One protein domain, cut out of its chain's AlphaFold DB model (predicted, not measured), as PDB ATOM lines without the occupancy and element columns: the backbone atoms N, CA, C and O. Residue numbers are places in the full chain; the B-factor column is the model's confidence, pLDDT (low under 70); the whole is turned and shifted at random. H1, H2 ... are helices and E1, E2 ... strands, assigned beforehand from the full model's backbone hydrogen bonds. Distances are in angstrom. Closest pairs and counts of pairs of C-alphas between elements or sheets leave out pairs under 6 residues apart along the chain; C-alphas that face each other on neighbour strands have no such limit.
ATOM      1  N   VAL A   2     -77.250  39.298 -15.179       64.06
ATOM      2  CA  VAL A   2     -76.810  39.132 -16.591       64.06
ATOM      3  C   VAL A   2     -75.877  40.257 -17.083       64.06
ATOM      4  O   VAL A   2     -74.853  39.976 -17.699       64.06
ATOM      5  N   LYS A   3     -76.163  41.530 -16.757       68.88
ATOM      6  CA  LYS A   3     -75.298  42.675 -17.123       68.88
ATOM      7  C   LYS A   3     -73.896  42.614 -16.494       68.88
ATOM      8  O   LYS A   3     -72.931  42.981 -17.151       68.88
ATOM      9  N   GLN A   4     -73.774  42.142 -15.250       72.56
ATOM     10  CA  GLN A   4     -72.478  42.004 -14.568       72.56
ATOM     11  C   GLN A   4     -71.655  40.847 -15.147       72.56
ATOM     12  O   GLN A   4     -70.465  41.021 -15.385       72.56
ATOM     13  N   ARG A   5     -72.295  39.715 -15.479       74.00
ATOM     14  CA  ARG A   5     -71.634  38.594 -16.173       74.00
ATOM     15  C   ARG A   5     -71.082  39.007 -17.542       74.00
ATOM     16  O   ARG A   5     -69.937  38.705 -17.844       74.00
ATOM     17  N   LYS A   6     -71.847  39.773 -18.334       78.56
ATOM     18  CA  LYS A   6     -71.382  40.302 -19.631       78.56
ATOM     19  C   LYS A   6     -70.170  41.235 -19.494       78.56
ATOM     20  O   LYS A   6     -69.247  41.135 -20.292       78.56
ATOM     21  N   LYS A   7     -70.140  42.101 -18.471       80.50
ATOM     22  CA  LYS A   7     -68.983  42.971 -18.186       80.50
ATOM     23  C   LYS A   7     -67.735  42.176 -17.787       80.50
ATOM     24  O   LYS A   7     -66.657  42.483 -18.274       80.50
ATOM     25  N   ALA A   8     -67.886  41.147 -16.950       83.50
ATOM     26  CA  ALA A   8     -66.770  40.292 -16.541       83.50
ATOM     27  C   ALA A   8     -66.160  39.521 -17.727       83.50
ATOM     28  O   ALA A   8     -64.941  39.482 -17.863       83.50
ATOM     29  N   ILE A   9     -67.000  38.985 -18.623       87.62
ATOM     30  CA  ILE A   9     -66.545  38.325 -19.859       87.62
ATOM     31  C   ILE A   9     -65.763  39.311 -20.733       87.62
ATOM     32  O   ILE A   9     -64.683  38.985 -21.209       87.62
ATOM     33  N   LEU A  10     -66.267  40.535 -20.905       88.81
ATOM     34  CA  LEU A  10     -65.629  41.538 -21.758       88.81
ATOM     35  C   LEU A  10     -64.256  41.977 -21.215       88.81
ATOM     36  O   LEU A  10     -63.311  42.109 -21.986       88.81
ATOM     37  N   ILE A  11     -64.120  42.123 -19.893       90.50
ATOM     38  CA  ILE A  11     -62.829  42.399 -19.239       90.50
ATOM     39  C   ILE A  11     -61.865  41.219 -19.412       90.50
ATOM     40  O   ILE A  11     -60.706  41.430 -19.758       90.50
ATOM     41  N   SER A  12     -62.335  39.983 -19.219       91.12
ATOM     42  CA  SER A  12     -61.513  38.782 -19.410       91.12
ATOM     43  C   SER A  12     -61.009  38.652 -20.851       91.12
ATOM     44  O   SER A  12     -59.834  38.358 -21.054       91.12
ATOM     45  N   VAL A  13     -61.857  38.941 -21.843       92.44
ATOM     46  CA  VAL A  13     -61.467  38.952 -23.261       92.44
ATOM     47  C   VAL A  13     -60.440  40.051 -23.540       92.44
ATOM     48  O   VAL A  13     -59.440  39.780 -24.197       92.44
ATOM     49  N   MET A  14     -60.621  41.266 -23.007       94.00
ATOM     50  CA  MET A  14     -59.618  42.329 -23.157       94.00
ATOM     51  C   MET A  14     -58.270  41.946 -22.541       94.00
ATOM     52  O   MET A  14     -57.240  42.159 -23.173       94.00
ATOM     53  N   LEU A  15     -58.259  41.350 -21.345       94.25
ATOM     54  CA  LEU A  15     -57.023  40.890 -20.704       94.25
ATOM     55  C   LEU A  15     -56.323  39.802 -21.528       94.25
ATOM     56  O   LEU A  15     -55.107  39.852 -21.681       94.25
ATOM     57  N   ALA A  16     -57.077  38.864 -22.106       93.62
ATOM     58  CA  ALA A  16     -56.519  37.841 -22.990       93.62
ATOM     59  C   ALA A  16     -55.900  38.447 -24.263       93.62
ATOM     60  O   ALA A  16     -54.819  38.034 -24.675       93.62
ATOM     61  N   ILE A  17     -56.546  39.458 -24.858       94.56
ATOM     62  CA  ILE A  17     -56.010  40.180 -26.022       94.56
ATOM     63  C   ILE A  17     -54.721  40.923 -25.654       94.56
ATOM     64  O   ILE A  17     -53.738  40.831 -26.383       94.56
ATOM     65  N   ILE A  18     -54.694  41.622 -24.514       94.44
ATOM     66  CA  ILE A  18     -53.492  42.321 -24.034       94.44
ATOM     67  C   ILE A  18     -52.345  41.328 -23.816       94.44
ATOM     68  O   ILE A  18     -51.222  41.594 -24.241       94.44
ATOM     69  N   LEU A  19     -52.625  40.170 -23.209       93.94
ATOM     70  CA  LEU A  19     -51.627  39.123 -22.998       93.94
ATOM     71  C   LEU A  19     -51.072  38.592 -24.328       93.94
ATOM     72  O   LEU A  19     -49.860  38.449 -24.465       93.94
ATOM     73  N   LEU A  20     -51.932  38.354 -25.323       93.88
ATOM     74  CA  LEU A  20     -51.511  37.933 -26.663       93.88
ATOM     75  C   LEU A  20     -50.611  38.974 -27.337       93.88
ATOM     76  O   LEU A  20     -49.565  38.616 -27.872       93.88
ATOM     77  N   ILE A  21     -50.980  40.257 -27.273       93.69
ATOM     78  CA  ILE A  21     -50.160  41.347 -27.822       93.69
ATOM     79  C   ILE A  21     -48.791  41.379 -27.134       93.69
ATOM     80  O   ILE A  21     -47.770  41.484 -27.808       93.69
ATOM     81  N   LEU A  22     -48.755  41.243 -25.808       92.44
ATOM     82  CA  LEU A  22     -47.514  41.265 -25.037       92.44
ATOM     83  C   LEU A  22     -46.596  40.088 -25.400       92.44
ATOM     84  O   LEU A  22     -45.399  40.291 -25.584       92.44
ATOM     85  N   ILE A  23     -47.151  38.888 -25.601       88.88
ATOM     86  CA  ILE A  23     -46.395  37.721 -26.084       88.88
ATOM     87  C   ILE A  23     -45.794  37.996 -27.468       88.88
ATOM     88  O   ILE A  23     -44.613  37.727 -27.683       88.88
ATOM     89  N   VAL A  24     -46.575  38.554 -28.399       87.62
ATOM     90  CA  VAL A  24     -46.091  38.883 -29.752       87.62
ATOM     91  C   VAL A  24     -44.979  39.932 -29.702       87.62
ATOM     92  O   VAL A  24     -43.951  39.756 -30.351       87.62
ATOM     93  N   LEU A  25     -45.143  40.991 -28.906       87.75
ATOM     94  CA  LEU A  25     -44.128  42.037 -28.757       87.75
ATOM     95  C   LEU A  25     -42.829  41.500 -28.149       87.75
ATOM     96  O   LEU A  25     -41.755  41.823 -28.652       87.75
ATOM     97  N   ILE A  26     -42.915  40.644 -27.126       86.19
ATOM     98  CA  ILE A  26     -41.737  39.985 -26.546       86.19
ATOM     99  C   ILE A  26     -41.021  39.143 -27.605       86.19
ATOM    100  O   ILE A  26     -39.803  39.225 -27.725       86.19
ATOM    101  N   ARG A  27     -41.754  38.369 -28.415       81.75
ATOM    102  CA  ARG A  27     -41.149  37.560 -29.487       81.75
ATOM    103  C   ARG A  27     -40.448  38.417 -30.535       81.75
ATOM    104  O   ARG A  27     -39.321  38.106 -30.902       81.75
ATOM    105  N   LEU A  28     -41.081  39.501 -30.980       83.12
ATOM    106  CA  LEU A  28     -40.471  40.430 -31.932       83.12
ATOM    107  C   LEU A  28     -39.207  41.082 -31.361       83.12
ATOM    108  O   LEU A  28     -38.211  41.195 -32.073       83.12
ATOM    109  N   TYR A  29     -39.232  41.465 -30.083       84.56
ATOM    110  CA  TYR A  29     -38.063  42.004 -29.392       84.56
ATOM    111  C   TYR A  29     -36.915  40.987 -29.337       84.56
ATOM    112  O   TYR A  29     -35.797  41.325 -29.713       84.56
ATOM    113  N   LEU A  30     -37.191  39.738 -28.940       82.81
ATOM    114  CA  LEU A  30     -36.178  38.679 -28.862       82.81
ATOM    115  C   LEU A  30     -35.553  38.382 -30.232       82.81
ATOM    116  O   LEU A  30     -34.333  38.388 -30.347       82.81
ATOM    117  N   ILE A  31     -36.372  38.223 -31.279       81.50
ATOM    118  CA  ILE A  31     -35.885  38.002 -32.652       81.50
ATOM    119  C   ILE A  31     -35.015  39.179 -33.108       81.50
ATOM    120  O   ILE A  31     -33.944  38.985 -33.680       81.50
ATOM    121  N   SER A  32     -35.455  40.417 -32.855       82.00
ATOM    122  CA  SER A  32     -34.681  41.606 -33.218       82.00
ATOM    123  C   SER A  32     -33.351  41.670 -32.468       82.00
ATOM    124  O   SER A  32     -32.337  42.004 -33.074       82.00
ATOM    125  N   SER A  33     -33.344  41.351 -31.172       83.69
ATOM    126  CA  SER A  33     -32.129  41.317 -30.359       83.69
ATOM    127  C   SER A  33     -31.149  40.271 -30.881       83.69
ATOM    128  O   SER A  33     -29.984  40.590 -31.085       83.69
ATOM    129  N   ALA A  34     -31.618  39.056 -31.174       82.81
ATOM    130  CA  ALA A  34     -30.776  37.993 -31.709       82.81
ATOM    131  C   ALA A  34     -30.175  38.357 -33.071       82.81
ATOM    132  O   ALA A  34     -28.990  38.141 -33.287       82.81
ATOM    133  N   LYS A  35     -30.936  39.007 -33.964       82.38
ATOM    134  CA  LYS A  35     -30.379  39.527 -35.228       82.38
ATOM    135  C   LYS A  35     -29.280  40.556 -35.026       82.38
ATOM    136  O   LYS A  35     -28.314  40.555 -35.789       82.38
ATOM    137  N   ILE A  36     -29.448  41.455 -34.057       84.50
ATOM    138  CA  ILE A  36     -28.421  42.443 -33.714       84.50
ATOM    139  C   ILE A  36     -27.171  41.710 -33.232       84.50
ATOM    140  O   ILE A  36     -26.097  41.980 -33.752       84.50
ATOM    141  N   THR A  37     -27.320  40.728 -32.339       85.50
ATOM    142  CA  THR A  37     -26.210  39.891 -31.866       85.50
ATOM    143  C   THR A  37     -25.517  39.150 -33.011       85.50
ATOM    144  O   THR A  37     -24.303  39.247 -33.125       85.50
ATOM    145  N   CYS A  38     -26.247  38.487 -33.915       85.25
ATOM    146  CA  CYS A  38     -25.642  37.833 -35.083       85.25
ATOM    147  C   CYS A  38     -24.894  38.828 -35.982       85.25
ATOM    148  O   CYS A  38     -23.805  38.529 -36.464       85.25
ATOM    149  N   SER A  39     -25.465  40.021 -36.185       84.56
ATOM    150  CA  SER A  39     -24.827  41.074 -36.984       84.56
ATOM    151  C   SER A  39     -23.547  41.587 -36.323       84.56
ATOM    152  O   SER A  39     -22.579  41.839 -37.029       84.56
ATOM    153  N   GLN A  40     -23.536  41.717 -34.994       84.12
ATOM    154  CA  GLN A  40     -22.347  42.085 -34.220       84.12
ATOM    155  C   GLN A  40     -21.276  41.001 -34.315       84.12
ATOM    156  O   GLN A  40     -20.171  41.309 -34.728       84.12
ATOM    157  N   ILE A  41     -21.630  39.732 -34.078       84.69
ATOM    158  CA  ILE A  41     -20.713  38.589 -34.233       84.69
ATOM    159  C   ILE A  41     -20.055  38.610 -35.617       84.69
ATOM    160  O   ILE A  41     -18.843  38.486 -35.737       84.69
ATOM    161  N   ALA A  42     -20.840  38.795 -36.679       83.50
ATOM    162  CA  ALA A  42     -20.290  38.822 -38.027       83.50
ATOM    163  C   ALA A  42     -19.398  40.041 -38.295       83.50
ATOM    164  O   ALA A  42     -18.413  39.920 -39.020       83.50
ATOM    165  N   GLN A  43     -19.748  41.206 -37.739       82.44
ATOM    166  CA  GLN A  43     -18.930  42.414 -37.838       82.44
ATOM    167  C   GLN A  43     -17.602  42.252 -37.103       82.44
ATOM    168  O   GLN A  43     -16.577  42.574 -37.691       82.44
ATOM    169  N   ASP A  44     -17.622  41.705 -35.889       82.94
ATOM    170  CA  ASP A  44     -16.430  41.496 -35.066       82.94
ATOM    171  C   ASP A  44     -15.475  40.497 -35.745       82.94
ATOM    172  O   ASP A  44     -14.286  40.774 -35.907       82.94
ATOM    173  N   ILE A  45     -16.014  39.390 -36.284       81.12
ATOM    174  CA  ILE A  45     -15.224  38.435 -37.081       81.12
ATOM    175  C   ILE A  45     -14.642  39.107 -38.343       81.12
ATOM    176  O   ILE A  45     -13.510  38.826 -38.729       81.12
ATOM    177  N   CYS A  46     -15.385  40.015 -38.996       77.25
ATOM    178  CA  CYS A  46     -14.886  40.754 -40.164       77.25
ATOM    179  C   CYS A  46     -13.779  41.760 -39.824       77.25
ATOM    180  O   CYS A  46     -12.894  41.983 -40.653       77.25
ATOM    181  N   SER A  47     -13.878  42.461 -38.690       72.69
ATOM    182  CA  SER A  47     -13.049  43.637 -38.416       72.69
ATOM    183  C   SER A  47     -11.732  43.314 -37.722       72.69
ATOM    184  O   SER A  47     -10.751  44.023 -37.963       72.69
ATOM    185  N   ASP A  48     -11.677  42.253 -36.909       56.75
ATOM    186  CA  ASP A  48     -10.652  42.178 -35.861       56.75
ATOM    187  C   ASP A  48      -9.551  41.122 -36.071       56.75
ATOM    188  O   ASP A  48      -8.703  40.957 -35.201       56.75
ATOM    189  N   GLN A  49      -9.495  40.402 -37.202       56.06
ATOM    190  CA  GLN A  49      -8.710  39.143 -37.301       56.06
ATOM    191  C   GLN A  49      -9.060  38.136 -36.185       56.06
ATOM    192  O   GLN A  49      -8.328  37.175 -35.942       56.06
ATOM    193  N   VAL A  50     -10.176  38.366 -35.495       60.00
ATOM    194  CA  VAL A  50     -10.680  37.532 -34.421       60.00
ATOM    195  C   VAL A  50     -11.449  36.392 -35.066       60.00
ATOM    196  O   VAL A  50     -12.361  36.592 -35.868       60.00
ATOM    197  N   THR A  51     -11.038  35.169 -34.749       71.38
ATOM    198  CA  THR A  51     -11.680  33.975 -35.303       71.38
ATOM    199  C   THR A  51     -13.066  33.775 -34.688       71.38
ATOM    200  O   THR A  51     -13.340  34.223 -33.574       71.38
ATOM    201  N   TRP A  52     -13.942  33.034 -35.371       85.00
ATOM    202  CA  TRP A  52     -15.279  32.678 -34.868       85.00
ATOM    203  C   TRP A  52     -15.270  32.060 -33.454       85.00
ATOM    204  O   TRP A  52     -16.277  32.136 -32.751       85.00
ATOM    205  N   ARG A  53     -14.130  31.494 -33.031       83.25
ATOM    206  CA  ARG A  53     -13.892  30.848 -31.729       83.25
ATOM    207  C   ARG A  53     -14.134  31.764 -30.528       83.25
ATOM    208  O   ARG A  53     -14.463  31.277 -29.454       83.25
ATOM    209  N   GLU A  54     -14.000  33.079 -30.691       83.25
ATOM    210  CA  GLU A  54     -14.209  34.033 -29.590       83.25
ATOM    211  C   GLU A  54     -15.677  34.459 -29.434       83.25
ATOM    212  O   GLU A  54     -16.066  34.995 -28.396       83.25
ATOM    213  N   HIS A  55     -16.505  34.202 -30.449       86.31
ATOM    214  CA  HIS A  55     -17.871  34.725 -30.531       86.31
ATOM    215  C   HIS A  55     -18.955  33.647 -30.582       86.31
ATOM    216  O   HIS A  55     -20.124  33.949 -30.339       86.31
ATOM    217  N   ILE A  56     -18.591  32.407 -30.910       88.38
ATOM    218  CA  ILE A  56     -19.518  31.281 -31.023       88.38
ATOM    219  C   ILE A  56     -19.134  30.248 -29.978       88.38
ATOM    220  O   ILE A  56     -18.014  29.743 -29.993       88.38
ATOM    221  N   THR A  57     -20.066  29.921 -29.085       90.06
ATOM    222  CA  THR A  57     -19.882  28.845 -28.103       90.06
ATOM    223  C   THR A  57     -20.458  27.533 -28.624       90.06
ATOM    224  O   THR A  57     -21.296  27.522 -29.529       90.06
ATOM    225  N   TYR A  58     -20.020  26.409 -28.057       90.88
ATOM    226  CA  TYR A  58     -20.461  25.088 -28.504       90.88
ATOM    227  C   TYR A  58     -21.978  24.892 -28.364       90.88
ATOM    228  O   TYR A  58     -22.622  24.295 -29.223       90.88
ATOM    229  N   GLU A  59     -22.580  25.462 -27.319       89.38
ATOM    230  CA  GLU A  59     -24.020  25.389 -27.056       89.38
ATOM    231  C   GLU A  59     -24.856  26.150 -28.087       89.38
ATOM    232  O   GLU A  59     -26.064  25.934 -28.172       89.38
ATOM    233  N   MET A  60     -24.234  27.049 -28.855       89.06
ATOM    234  CA  MET A  60     -24.901  27.719 -29.965       89.06
ATOM    235  C   MET A  60     -25.020  26.806 -31.183       89.06
ATOM    236  O   MET A  60     -25.819  27.106 -32.059       89.06
ATOM    237  N   LEU A  61     -24.241  25.728 -31.288       89.81
ATOM    238  CA  LEU A  61     -24.292  24.828 -32.435       89.81
ATOM    239  C   LEU A  61     -25.557  23.971 -32.402       89.81
ATOM    240  O   LEU A  61     -25.898  23.404 -31.369       89.81
ATOM    241  N   SER A  62     -26.201  23.818 -33.555       88.88
ATOM    242  CA  SER A  62     -27.277  22.839 -33.734       88.88
ATOM    243  C   SER A  62     -26.794  21.403 -33.501       88.88
ATOM    244  O   SER A  62     -25.618  21.084 -33.707       88.88
ATOM    245  N   GLU A  63     -27.720  20.515 -33.132       88.12
ATOM    246  CA  GLU A  63     -27.440  19.090 -32.882       88.12
ATOM    247  C   GLU A  63     -26.716  18.413 -34.061       88.12
ATOM    248  O   GLU A  63     -25.822  17.594 -33.852       88.12
ATOM    249  N   ASP A  64     -27.042  18.796 -35.300       87.81
ATOM    250  CA  ASP A  64     -26.413  18.260 -36.512       87.81
ATOM    251  C   ASP A  64     -24.916  18.606 -36.603       87.81
ATOM    252  O   ASP A  64     -24.106  17.775 -37.019       87.81
ATOM    253  N   ILE A  65     -24.530  19.816 -36.185       90.25
ATOM    254  CA  ILE A  65     -23.123  20.237 -36.143       90.25
ATOM    255  C   ILE A  65     -22.422  19.599 -34.936       90.25
ATOM    256  O   ILE A  65     -21.302  19.102 -35.062       90.25
ATOM    257  N   GLN A  66     -23.091  19.544 -33.779       92.50
ATOM    258  CA  GLN A  66     -22.567  18.873 -32.583       92.50
ATOM    259  C   GLN A  66     -22.313  17.373 -32.812       92.50
ATOM    260  O   GLN A  66     -21.430  16.787 -32.189       92.50
ATOM    261  N   ALA A  67     -23.038  16.741 -33.740       91.06
ATOM    262  CA  ALA A  67     -22.828  15.342 -34.104       91.06
ATOM    263  C   ALA A  67     -21.506  15.084 -34.852       91.06
ATOM    264  O   ALA A  67     -21.016  13.952 -34.847       91.06
ATOM    265  N   VAL A  68     -20.925  16.100 -35.502       92.31
ATOM    266  CA  VAL A  68     -19.674  15.973 -36.277       92.31
ATOM    267  C   VAL A  68     -18.468  16.618 -35.597       92.31
ATOM    268  O   VAL A  68     -17.336  16.168 -35.807       92.31
ATOM    269  N   VAL A  69     -18.695  17.637 -34.769       92.12
ATOM    270  CA  VAL A  69     -17.659  18.341 -34.007       92.12
ATOM    271  C   VAL A  69     -17.933  18.170 -32.516       92.12
ATOM    272  O   VAL A  69     -19.013  18.511 -32.033       92.12
ATOM    273  N   SER A  70     -16.957  17.646 -31.774       94.31
ATOM    274  CA  SER A  70     -17.091  17.513 -30.320       94.31
ATOM    275  C   SER A  70     -16.854  18.850 -29.611       94.31
ATOM    276  O   SER A  70     -16.185  19.737 -30.140       94.31
ATOM    277  N   GLN A  71     -17.359  18.982 -28.382       95.00
ATOM    278  CA  GLN A  71     -17.111  20.170 -27.556       95.00
ATOM    279  C   GLN A  71     -15.612  20.410 -27.327       95.00
ATOM    280  O   GLN A  71     -15.140  21.533 -27.466       95.00
ATOM    281  N   GLU A  72     -14.856  19.345 -27.045       93.88
ATOM    282  CA  GLU A  72     -13.405  19.414 -26.832       93.88
ATOM    283  C   GLU A  72     -12.662  19.927 -28.073       93.88
ATOM    284  O   GLU A  72     -11.720  20.708 -27.956       93.88
ATOM    285  N   GLU A  73     -13.090  19.511 -29.269       92.81
ATOM    286  CA  GLU A  73     -12.526  20.026 -30.515       92.81
ATOM    287  C   GLU A  73     -12.878  21.505 -30.700       92.81
ATOM    288  O   GLU A  73     -12.002  22.310 -31.012       92.81
ATOM    289  N   PHE A  74     -14.147  21.867 -30.500       92.19
ATOM    290  CA  PHE A  74     -14.654  23.210 -30.777       92.19
ATOM    291  C   PHE A  74     -14.077  24.284 -29.850       92.19
ATOM    292  O   PHE A  74     -13.773  25.385 -30.300       92.19
ATOM    293  N   GLU A  75     -13.897  23.961 -28.570       91.06
ATOM    294  CA  GLU A  75     -13.340  24.871 -27.561       91.06
ATOM    295  C   GLU A  75     -11.802  24.924 -27.583       91.06
ATOM    296  O   GLU A  75     -11.176  25.633 -26.790       91.06
ATOM    297  N   SER A  76     -11.163  24.176 -28.485       88.94
ATOM    298  CA  SER A  76      -9.715  24.174 -28.617       88.94
ATOM    299  C   SER A  76      -9.190  25.439 -29.300       88.94
ATOM    300  O   SER A  76      -9.617  25.824 -30.387       88.94
ATOM    301  N   ASN A  77      -8.139  26.018 -28.720       84.38
ATOM    302  CA  ASN A  77      -7.393  27.137 -29.308       84.38
ATOM    303  C   ASN A  77      -6.284  26.687 -30.282       84.38
ATOM    304  O   ASN A  77      -5.424  27.484 -30.648       84.38
ATOM    305  N   SER A  78      -6.251  25.409 -30.672       87.88
ATOM    306  CA  SER A  78      -5.262  24.883 -31.621       87.88
ATOM    307  C   SER A  78      -5.699  25.118 -33.066       87.88
ATOM    308  O   SER A  78      -6.808  24.756 -33.461       87.88
ATOM    309  N   ASP A  79      -4.795  25.663 -33.874       86.69
ATOM    310  CA  ASP A  79      -5.005  25.833 -35.313       86.69
ATOM    311  C   ASP A  79      -5.106  24.497 -36.062       86.69
ATOM    312  O   ASP A  79      -5.912  24.388 -36.984       86.69
ATOM    313  N   ASP A  80      -4.391  23.454 -35.623       90.12
ATOM    314  CA  ASP A  80      -4.526  22.099 -36.180       90.12
ATOM    315  C   ASP A  80      -5.945  21.553 -35.971       90.12
ATOM    316  O   ASP A  80      -6.537  20.950 -36.872       90.12
ATOM    317  N   ILE A  81      -6.514  21.796 -34.787       91.06
ATOM    318  CA  ILE A  81      -7.872  21.358 -34.455       91.06
ATOM    319  C   ILE A  81      -8.903  22.186 -35.225       91.06
ATOM    320  O   ILE A  81      -9.818  21.607 -35.807       91.06
ATOM    321  N   ALA A  82      -8.732  23.508 -35.323       88.69
ATOM    322  CA  ALA A  82      -9.618  24.351 -36.125       88.69
ATOM    323  C   ALA A  82      -9.579  23.993 -37.615       88.69
ATOM    324  O   ALA A  82     -10.625  23.901 -38.254       88.69
ATOM    325  N   PHE A  83      -8.399  23.694 -38.159       91.12
ATOM    326  CA  PHE A  83      -8.279  23.174 -39.516       91.12
ATOM    327  C   PHE A  83      -8.993  21.825 -39.674       91.12
ATOM    328  O   PHE A  83      -9.685  21.604 -40.669       91.12
ATOM    329  N   GLY A  84      -8.879  20.941 -38.679       92.31
ATOM    330  CA  GLY A  84      -9.631  19.689 -38.616       92.31
ATOM    331  C   GLY A  84     -11.146  19.907 -38.627       92.31
ATOM    332  O   GLY A  84     -11.853  19.227 -39.368       92.31
ATOM    333  N   ILE A  85     -11.643  20.889 -37.871       92.56
ATOM    334  CA  ILE A  85     -13.056  21.290 -37.868       92.56
ATOM    335  C   ILE A  85     -13.466  21.795 -39.248       92.56
ATOM    336  O   ILE A  85     -14.427  21.278 -39.813       92.56
ATOM    337  N   TYR A  86     -12.717  22.730 -39.840       91.62
ATOM    338  CA  TYR A  86     -13.004  23.206 -41.191       91.62
ATOM    339  C   TYR A  86     -13.046  22.049 -42.187       91.62
ATOM    340  O   TYR A  86     -13.961  21.969 -42.994       91.62
ATOM    341  N   LYS A  87     -12.128  21.082 -42.093       91.94
ATOM    342  CA  LYS A  87     -12.139  19.894 -42.957       91.94
ATOM    343  C   LYS A  87     -13.369  19.007 -42.769       91.94
ATOM    344  O   LYS A  87     -13.847  18.445 -43.750       91.94
ATOM    345  N   LYS A  88     -13.883  18.873 -41.546       91.94
ATOM    346  CA  LYS A  88     -15.134  18.140 -41.279       91.94
ATOM    347  C   LYS A  88     -16.359  18.874 -41.814       91.94
ATOM    348  O   LYS A  88     -17.319  18.220 -42.203       91.94
ATOM    349  N   LEU A  89     -16.323  20.205 -41.796       89.44
ATOM    350  CA  LEU A  89     -17.426  21.074 -42.203       89.44
ATOM    351  C   LEU A  89     -17.388  21.438 -43.699       89.44
ATOM    352  O   LEU A  89     -18.406  21.859 -44.252       89.44
ATOM    353  N   GLU A  90     -16.254  21.244 -44.371       86.62
ATOM    354  CA  GLU A  90     -16.031  21.535 -45.790       86.62
ATOM    355  C   GLU A  90     -17.076  20.836 -46.680       86.62
ATOM    356  O   GLU A  90     -17.177  19.611 -46.718       86.62
ATOM    357  N   ASN A  91     -17.846  21.626 -47.439       70.06
ATOM    358  CA  ASN A  91     -18.941  21.173 -48.315       70.06
ATOM    359  C   ASN A  91     -20.120  20.470 -47.616       70.06
ATOM    360  O   ASN A  91     -20.954  19.851 -48.288       70.06
ATOM    361  N   THR A  92     -20.240  20.589 -46.297       73.25
ATOM    362  CA  THR A  92     -21.416  20.109 -45.564       73.25
ATOM    363  C   THR A  92     -22.472  21.208 -45.520       73.25
ATOM    364  O   THR A  92     -22.181  22.369 -45.248       73.25
ATOM    365  N   SER A  93     -23.723  20.851 -45.805       71.19
ATOM    366  CA  SER A  93     -24.871  21.736 -45.610       71.19
ATOM    367  C   SER A  93     -25.851  21.019 -44.700       71.19
ATOM    368  O   SER A  93     -26.573  20.137 -45.157       71.19
ATOM    369  N   PHE A  94     -25.852  21.383 -43.419       72.56
ATOM    370  CA  PHE A  94     -26.689  20.730 -42.407       72.56
ATOM    371  C   PHE A  94     -28.157  21.146 -42.539       72.56
ATOM    372  O   PHE A  94     -29.054  20.309 -42.511       72.56
ATOM    373  N   CYS A  95     -28.412  22.427 -42.815       68.12
ATOM    374  CA  CYS A  95     -29.766  22.933 -43.003       68.12
ATOM    375  C   CYS A  95     -30.114  23.087 -44.494       68.12
ATOM    376  O   CYS A  95     -29.531  23.896 -45.225       68.12
ATOM    377  N   ASP A  96     -31.089  22.303 -44.960       57.91
ATOM    378  CA  ASP A  96     -31.564  22.329 -46.341       57.91
ATOM    379  C   ASP A  96     -32.476  23.559 -46.545       57.91
ATOM    380  O   ASP A  96     -33.658  23.577 -46.184       57.91
ATOM    381  N   LYS A  97     -31.913  24.628 -47.129       53.75
ATOM    382  CA  LYS A  97     -32.529  25.963 -47.352       53.75
ATOM    383  C   LYS A  97     -33.930  25.963 -47.978       53.75
ATOM    384  O   LYS A  97     -34.609  26.989 -47.962       53.75
ATOM    385  N   LYS A  98     -34.384  24.841 -48.543       48.25
ATOM    386  CA  LYS A  98     -35.693  24.712 -49.199       48.25
ATOM    387  C   LYS A  98     -36.883  24.901 -48.252       48.25
ATOM    388  O   LYS A  98     -37.954  25.251 -48.741       48.25
ATOM    389  N   ASN A  99     -36.706  24.744 -46.937       47.25
ATOM    390  CA  ASN A  99     -37.816  24.805 -45.977       47.25
ATOM    391  C   ASN A  99     -37.951  26.124 -45.196       47.25
ATOM    392  O   ASN A  99     -38.890  26.246 -44.413       47.25
ATOM    393  N   PHE A 100     -37.115  27.140 -45.449       51.81
ATOM    394  CA  PHE A 100     -37.251  28.456 -44.797       51.81
ATOM    395  C   PHE A 100     -37.542  29.624 -45.761       51.81
ATOM    396  O   PHE A 100     -36.859  30.651 -45.721       51.81
ATOM    397  N   PRO A 101     -38.564  29.544 -46.638       35.41
ATOM    398  CA  PRO A 101     -38.936  30.682 -47.465       35.41
ATOM    399  C   PRO A 101     -39.605  31.770 -46.605       35.41
ATOM    400  O   PRO A 101     -40.719  31.603 -46.115       35.41
ATOM    401  N   GLY A 102     -38.929  32.912 -46.446       45.06
ATOM    402  CA  GLY A 102     -39.526  34.149 -45.923       45.06
ATOM    403  C   GLY A 102     -39.587  34.292 -44.400       45.06
ATOM    404  O   GLY A 102     -40.278  35.186 -43.911       45.06
ATOM    405  N   SER A 103     -38.874  33.455 -43.639       54.84
ATOM    406  CA  SER A 103     -38.818  33.611 -42.184       54.84
ATOM    407  C   SER A 103     -38.021  34.862 -41.810       54.84
ATOM    408  O   SER A 103     -36.843  34.997 -42.138       54.84
ATOM    409  N   THR A 104     -38.642  35.777 -41.064       60.44
ATOM    410  CA  THR A 104     -37.923  36.867 -40.393       60.44
ATOM    411  C   THR A 104     -37.066  36.357 -39.239       60.44
ATOM    412  O   THR A 104     -36.400  37.172 -38.616       60.44
ATOM    413  N   ALA A 105     -37.050  35.055 -38.960       68.62
ATOM    414  CA  ALA A 105     -36.300  34.451 -37.875       68.62
ATOM    415  C   ALA A 105     -34.989  33.789 -38.339       68.62
ATOM    416  O   ALA A 105     -34.507  32.868 -37.705       68.62
ATOM    417  N   TYR A 106     -34.393  34.273 -39.429       76.69
ATOM    418  CA  TYR A 106     -33.115  33.779 -39.939       76.69
ATOM    419  C   TYR A 106     -32.129  34.928 -40.172       76.69
ATOM    420  O   TYR A 106     -32.541  36.052 -40.500       76.69
ATOM    421  N   TRP A 107     -30.838  34.648 -40.004       82.62
ATOM    422  CA  TRP A 107     -29.744  35.575 -40.280       82.62
ATOM    423  C   TRP A 107     -28.528  34.809 -40.822       82.62
ATOM    424  O   TRP A 107     -28.282  33.681 -40.421       82.62
ATOM    425  N   LYS A 108     -27.776  35.394 -41.755       85.06
ATOM    426  CA  LYS A 108     -26.666  34.723 -42.439       85.06
ATOM    427  C   LYS A 108     -25.502  35.683 -42.611       85.06
ATOM    428  O   LYS A 108     -25.731  36.812 -43.047       85.06
ATOM    429  N   THR A 109     -24.289  35.224 -42.316       84.69
ATOM    430  CA  THR A 109     -23.083  36.015 -42.571       84.69
ATOM    431  C   THR A 109     -22.846  36.158 -44.078       84.69
ATOM    432  O   THR A 109     -23.165  35.266 -44.884       84.69
ATOM    433  N   ASP A 110     -22.223  37.269 -44.461       83.44
ATOM    434  CA  ASP A 110     -21.430  37.300 -45.688       83.44
ATOM    435  C   ASP A 110     -20.236  36.326 -45.555       83.44
ATOM    436  O   ASP A 110     -19.967  35.845 -44.450       83.44
ATOM    437  N   PRO A 111     -19.554  35.952 -46.651       84.00
ATOM    438  CA  PRO A 111     -18.330  35.158 -46.565       84.00
ATOM    439  C   PRO A 111     -17.283  35.851 -45.687       84.00
ATOM    440  O   PRO A 111     -16.950  37.013 -45.921       84.00
ATOM    441  N   LEU A 112     -16.794  35.132 -44.681       84.75
ATOM    442  CA  LEU A 112     -15.799  35.584 -43.718       84.75
ATOM    443  C   LEU A 112     -14.469  34.880 -44.023       84.75
ATOM    444  O   LEU A 112     -14.467  33.651 -44.125       84.75
ATOM    445  N   PRO A 113     -13.360  35.623 -44.185       85.31
ATOM    446  CA  PRO A 113     -12.058  35.027 -44.435       85.31
ATOM    447  C   PRO A 113     -11.351  34.662 -43.124       85.31
ATOM    448  O   PRO A 113     -11.393  35.409 -42.149       85.31
ATOM    449  N   ASP A 114     -10.628  33.550 -43.132       86.81
ATOM    450  CA  ASP A 114      -9.658  33.154 -42.114       86.81
ATOM    451  C   ASP A 114      -8.386  32.627 -42.791       86.81
ATOM    452  O   ASP A 114      -8.389  32.185 -43.945       86.81
ATOM    453  N   ILE A 115      -7.265  32.711 -42.083       87.75
ATOM    454  CA  ILE A 115      -5.965  32.253 -42.557       87.75
ATOM    455  C   ILE A 115      -5.363  31.353 -41.490       87.75
ATOM    456  O   ILE A 115      -4.960  31.822 -40.429       87.75
ATOM    457  N   ILE A 116      -5.192  30.077 -41.829       88.50
ATOM    458  CA  ILE A 116      -4.563  29.098 -40.946       88.50
ATOM    459  C   ILE A 116      -3.219  28.648 -41.521       88.50
ATOM    460  O   ILE A 116      -3.077  28.431 -42.728       88.50
ATOM    461  N   VAL A 117      -2.218  28.495 -40.652       88.81
ATOM    462  CA  VAL A 117      -0.892  27.977 -41.012       88.81
ATOM    463  C   VAL A 117      -0.659  26.634 -40.328       88.81
ATOM    464  O   VAL A 117      -0.506  26.581 -39.114       88.81
ATOM    465  N   ILE A 118      -0.574  25.562 -41.118       89.94
ATOM    466  CA  ILE A 118      -0.333  24.189 -40.646       89.94
ATOM    467  C   ILE A 118       0.961  23.685 -41.267       89.94
ATOM    468  O   ILE A 118       1.106  23.700 -42.488       89.94
ATOM    469  N   GLU A 119       1.917  23.256 -40.440       87.50
ATOM    470  CA  GLU A 119       3.195  22.681 -40.898       87.50
ATOM    471  C   GLU A 119       3.944  23.549 -41.940       87.50
ATOM    472  O   GLU A 119       4.622  23.052 -42.837       87.50
ATOM    473  N   GLY A 120       3.816  24.877 -41.843       86.56
ATOM    474  CA  GLY A 120       4.442  25.831 -42.766       86.56
ATOM    475  C   GLY A 120       3.703  26.041 -44.094       86.56
ATOM    476  O   GLY A 120       4.151  26.852 -44.904       86.56
ATOM    477  N   LYS A 121       2.569  25.367 -44.311       92.31
ATOM    478  CA  LYS A 121       1.633  25.638 -45.408       92.31
ATOM    479  C   LYS A 121       0.565  26.619 -44.951       92.31
ATOM    480  O   LYS A 121       0.077  26.525 -43.826       92.31
ATOM    481  N   LYS A 122       0.190  27.543 -45.831       92.06
ATOM    482  CA  LYS A 122      -0.828  28.553 -45.563       92.06
ATOM    483  C   LYS A 122      -2.123  28.170 -46.271       92.06
ATOM    484  O   LYS A 122      -2.114  27.839 -47.453       92.06
ATOM    485  N   TYR A 123      -3.225  28.225 -45.542       91.75
ATOM    486  CA  TYR A 123      -4.556  27.954 -46.055       91.75
ATOM    487  C   TYR A 123      -5.430  29.185 -45.860       91.75
ATOM    488  O   TYR A 123      -5.480  29.754 -44.773       91.75
ATOM    489  N   GLU A 124      -6.098  29.590 -46.929       91.12
ATOM    490  CA  GLU A 124      -7.201  30.540 -46.930       91.12
ATOM    491  C   GLU A 124      -8.495  29.751 -46.716       91.12
ATOM    492  O   GLU A 124      -8.755  28.765 -47.415       91.12
ATOM    493  N   VAL A 125      -9.272  30.147 -45.714       89.69
ATOM    494  CA  VAL A 125     -10.561  29.545 -45.388       89.69
ATOM    495  C   VAL A 125     -11.627  30.615 -45.531       89.69
ATOM    496  O   VAL A 125     -11.652  31.571 -44.768       89.69
ATOM    497  N   ASP A 126     -12.534  30.429 -46.481       89.38
ATOM    498  CA  ASP A 126     -13.735  31.252 -46.588       89.38
ATOM    499  C   ASP A 126     -14.889  30.489 -45.952       89.38
ATOM    500  O   ASP A 126     -15.232  29.391 -46.401       89.38
ATOM    501  N   PHE A 127     -15.501  31.048 -44.912       89.00
ATOM    502  CA  PHE A 127     -16.610  30.410 -44.212       89.00
ATOM    503  C   PHE A 127     -17.846  31.300 -44.125       89.00
ATOM    504  O   PHE A 127     -17.800  32.523 -44.232       89.00
ATOM    505  N   ILE A 128     -18.995  30.652 -43.987       88.38
ATOM    506  CA  ILE A 128     -20.310  31.269 -43.890       88.38
ATOM    507  C   ILE A 128     -21.049  30.580 -42.757       88.38
ATOM    508  O   ILE A 128     -21.148  29.350 -42.730       88.38
ATOM    509  N   ILE A 129     -21.622  31.386 -41.871       88.88
ATOM    510  CA  ILE A 129     -22.408  30.902 -40.745       88.88
ATOM    511  C   ILE A 129     -23.856  31.346 -40.929       88.88
ATOM    512  O   ILE A 129     -24.154  32.523 -41.160       88.88
ATOM    513  N   ASP A 130     -24.761  30.383 -40.823       88.31
ATOM    514  CA  ASP A 130     -26.194  30.610 -40.860       88.31
ATOM    515  C   ASP A 130     -26.756  30.443 -39.441       88.31
ATOM    516  O   ASP A 130     -26.517  29.429 -38.780       88.31
ATOM    517  N   PHE A 131     -27.540  31.424 -38.997       87.06
ATOM    518  CA  PHE A 131     -28.156  31.463 -37.679       87.06
ATOM    519  C   PHE A 131     -29.682  31.351 -37.771       87.06
ATOM    520  O   PHE A 131     -30.335  32.120 -38.491       87.06
ATOM    521  N   ASP A 132     -30.263  30.449 -36.982       85.19
ATOM    522  CA  ASP A 132     -31.670  30.517 -36.603       85.19
ATOM    523  C   ASP A 132     -31.806  31.486 -35.419       85.19
ATOM    524  O   ASP A 132     -31.248  31.298 -34.337       85.19
ATOM    525  N   VAL A 133     -32.529  32.581 -35.648       80.94
ATOM    526  CA  VAL A 133     -32.809  33.610 -34.637       80.94
ATOM    527  C   VAL A 133     -34.232  33.482 -34.095       80.94
ATOM    528  O   VAL A 133     -34.744  34.397 -33.443       80.94
ATOM    529  N   ASN A 134     -34.903  32.361 -34.370       75.50
ATOM    530  CA  ASN A 134     -36.155  31.986 -33.740       75.50
ATOM    531  C   ASN A 134     -35.896  31.583 -32.288       75.50
ATOM    532  O   ASN A 134     -35.960  30.415 -31.909       75.50
ATOM    533  N   CYS A 135     -35.617  32.581 -31.452       62.25
ATOM    534  CA  CYS A 135     -35.400  32.376 -30.034       62.25
ATOM    535  C   CYS A 135     -36.642  31.715 -29.438       62.25
ATOM    536  O   CYS A 135     -37.713  32.333 -29.335       62.25
ATOM    537  N   GLN A 136     -36.513  30.452 -29.027       58.28
ATOM    538  CA  GLN A 136     -37.494  29.828 -28.152       58.28
ATOM    539  C   GLN A 136     -37.588  30.664 -26.868       58.28
ATOM    540  O   GLN A 136     -36.644  31.352 -26.497       58.28
ATOM    541  N   ALA A 137     -38.725  30.624 -26.166       51.75
ATOM    542  CA  ALA A 137     -38.969  31.498 -25.008       51.75
ATOM    543  C   ALA A 137     -37.923  31.357 -23.874       51.75
ATOM    544  O   ALA A 137     -37.937  32.160 -22.945       51.75
ATOM    545  N   PHE A 138     -37.042  30.355 -23.960       48.22
ATOM    546  CA  PHE A 138     -36.035  29.994 -22.968       48.22
ATOM    547  C   PHE A 138     -34.607  29.876 -23.528       48.22
ATOM    548  O   PHE A 138     -33.700  29.610 -22.748       48.22
ATOM    549  N   ILE A 139     -34.390  30.087 -24.833       55.56
ATOM    550  CA  ILE A 139     -33.049  30.099 -25.441       55.56
ATOM    551  C   ILE A 139     -32.816  31.523 -25.962       55.56
ATOM    552  O   ILE A 139     -33.338  31.884 -27.017       55.56
ATOM    553  N   PRO A 140     -32.124  32.378 -25.187       60.88
ATOM    554  CA  PRO A 140     -31.955  33.791 -25.518       60.88
ATOM    555  C   PRO A 140     -30.866  34.046 -26.569       60.88
ATOM    556  O   PRO A 140     -30.611  35.204 -26.898       60.88
ATOM    557  N   HIS A 141     -30.229  32.998 -27.089       69.31
ATOM    558  CA  HIS A 141     -29.115  33.102 -28.023       69.31
ATOM    559  C   HIS A 141     -29.498  32.528 -29.390       69.31
ATOM    560  O   HIS A 141     -30.320  31.611 -29.456       69.31
ATOM    561  N   PRO A 142     -28.961  33.098 -30.479       80.88
ATOM    562  CA  PRO A 142     -29.142  32.543 -31.811       80.88
ATOM    563  C   PRO A 142     -28.456  31.177 -31.918       80.88
ATOM    564  O   PRO A 142     -27.395  30.966 -31.332       80.88
ATOM    565  N   GLU A 143     -29.056  30.270 -32.680       87.06
ATOM    566  CA  GLU A 143     -28.525  28.929 -32.932       87.06
ATOM    567  C   GLU A 143     -27.802  28.903 -34.284       87.06
ATOM    568  O   GLU A 143     -28.334  29.367 -35.288       87.06
ATOM    569  N   VAL A 144     -26.592  28.357 -34.330       88.88
ATOM    570  CA  VAL A 144     -25.819  28.099 -35.544       88.88
ATOM    571  C   VAL A 144     -26.331  26.815 -36.188       88.88
ATOM    572  O   VAL A 144     -26.036  25.700 -35.754       88.88
ATOM    573  N   VAL A 145     -27.097  26.983 -37.259       87.56
ATOM    574  CA  VAL A 145     -27.732  25.884 -38.006       87.56
ATOM    575  C   VAL A 145     -26.958  25.498 -39.260       87.56
ATOM    576  O   VAL A 145     -27.241  24.482 -39.893       87.56
ATOM    577  N   ASN A 146     -25.983  26.314 -39.655       88.38
ATOM    578  CA  ASN A 146     -25.042  25.958 -40.701       88.38
ATOM    579  C   ASN A 146     -23.702  26.634 -40.449       88.38
ATOM    580  O   ASN A 146     -23.651  27.818 -40.123       88.38
ATOM    581  N   PHE A 147     -22.633  25.887 -40.673       89.06
ATOM    582  CA  PHE A 147     -21.272  26.389 -40.675       89.06
ATOM    583  C   PHE A 147     -20.596  25.754 -41.883       89.06
ATOM    584  O   PHE A 147     -20.084  24.641 -41.810       89.06
ATOM    585  N   ASN A 148     -20.654  26.446 -43.016       87.75
ATOM    586  CA  ASN A 148     -20.064  25.961 -44.256       87.75
ATOM    587  C   ASN A 148     -18.750  26.691 -44.506       87.75
ATOM    588  O   ASN A 148     -18.651  27.891 -44.263       87.75
ATOM    589  N   CYS A 149     -17.759  25.984 -45.028       90.31
ATOM    590  CA  CYS A 149     -16.485  26.578 -45.386       90.31
ATOM    591  C   CYS A 149     -15.907  25.959 -46.656       90.31
ATOM    592  O   CYS A 149     -16.239  24.837 -47.047       90.31
ATOM    593  N   SER A 150     -15.026  26.719 -47.296       90.06
ATOM    594  CA  SER A 150     -14.159  26.266 -48.373       90.06
ATOM    595  C   SER A 150     -12.714  26.570 -48.018       90.06
ATOM    596  O   SER A 150     -12.412  27.670 -47.561       90.06
ATOM    597  N   ILE A 151     -11.833  25.601 -48.250       92.19
ATOM    598  CA  ILE A 151     -10.427  25.674 -47.857       92.19
ATOM    599  C   ILE A 151      -9.559  25.658 -49.114       92.19
ATOM    600  O   ILE A 151      -9.743  24.821 -50.001       92.19
ATOM    601  N   LYS A 152      -8.566  26.543 -49.179       91.75
ATOM    602  CA  LYS A 152      -7.641  26.653 -50.308       91.75
ATOM    603  C   LYS A 152      -6.210  26.884 -49.827       91.75
ATOM    604  O   LYS A 152      -5.953  27.797 -49.059       91.75
ATOM    605  N   GLU A 153      -5.267  26.070 -50.297       91.56
ATOM    606  CA  GLU A 153      -3.829  26.291 -50.059       91.56
ATOM    607  C   GLU A 153      -3.335  27.486 -50.902       91.56
ATOM    608  O   GLU A 153      -3.686  27.580 -52.087       91.56
ATOM    609  N   ILE A 154      -2.555  28.397 -50.302       89.31
ATOM    610  CA  ILE A 154      -2.047  29.638 -50.926       89.31
ATOM    611  C   ILE A 154      -0.542  29.847 -50.745       89.31
ATOM    612  O   ILE A 154       0.016  29.428 -49.706       89.31
TER     613      ILE A 154
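What this domain is: This is residues 2 to 154 of the 154 residues of an uncharacterized protein of Ruminococcus sp. CAG:353 (UniProt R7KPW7). A long helix, H1, sticks out as an arm with its residues 2 to 22 from a small body, where its residues 31 to 46 graze a twisted sheet of four strands. H4 packs on the sheet, and the short H2 grazes it. The printed part has 153 residues, with H1, H2, H3, H4, E1, E2, E3 and E4 in that order; the class is mixed, and the branched sheet is antiparallel. The whole is loose, with a radius of gyration of the C-alphas of 21.3 A, and spans 86 by 30 by 29 A.

Where its parts are: H1, residues 2 to 47, begins at C-alpha 2 (-76.810, 39.132, -16.591) and is 67.5 A long. H2 is residues 63 to 66, H3 71 to 74, and H4 79 to 89, 15.0 A. E1 is residues 106 to 108, E2 112 to 118, 19.5 A, E3 121 to 132, 34.8 A, and E4 143 to 153, 30.2 A, ending at C-alpha 153 (-3.829, 26.291, -50.059).

How they stand to each other: E1 and E2 lie on one side of E3, E4 on the other side. E2, E3 and E4 form a meander, each the antiparallel neighbour of the one before. N 107 and O 131 are 3.0 A apart, N 114 and O 125 2.8 A, and N 126 and O 150 3.0 A, within hydrogen-bond range. The closest C-alphas of H1 and E2, Cys 46 and Leu 112, are 6.3 A apart; those of H4 and E4, Leu 89 and Asn 148, 5.9 A. H3 touches H4, closest at C-alphas 73 and 81, 6.2 A. In H1 and H4 every O i to N i+4 pair is within hydrogen-bond range; H2 and H3 are too short for such a pair.

The domain as a whole: The C-alphas of Val 2 and Gly 120, the two farthest apart, are 86.4 A apart. The printed part has no cut. The links H1 to H2 and H4 to E1 are long. The pLDDT is under 70 at residues 2 to 3, 48 to 50, 95 to 105 and 135 to 141.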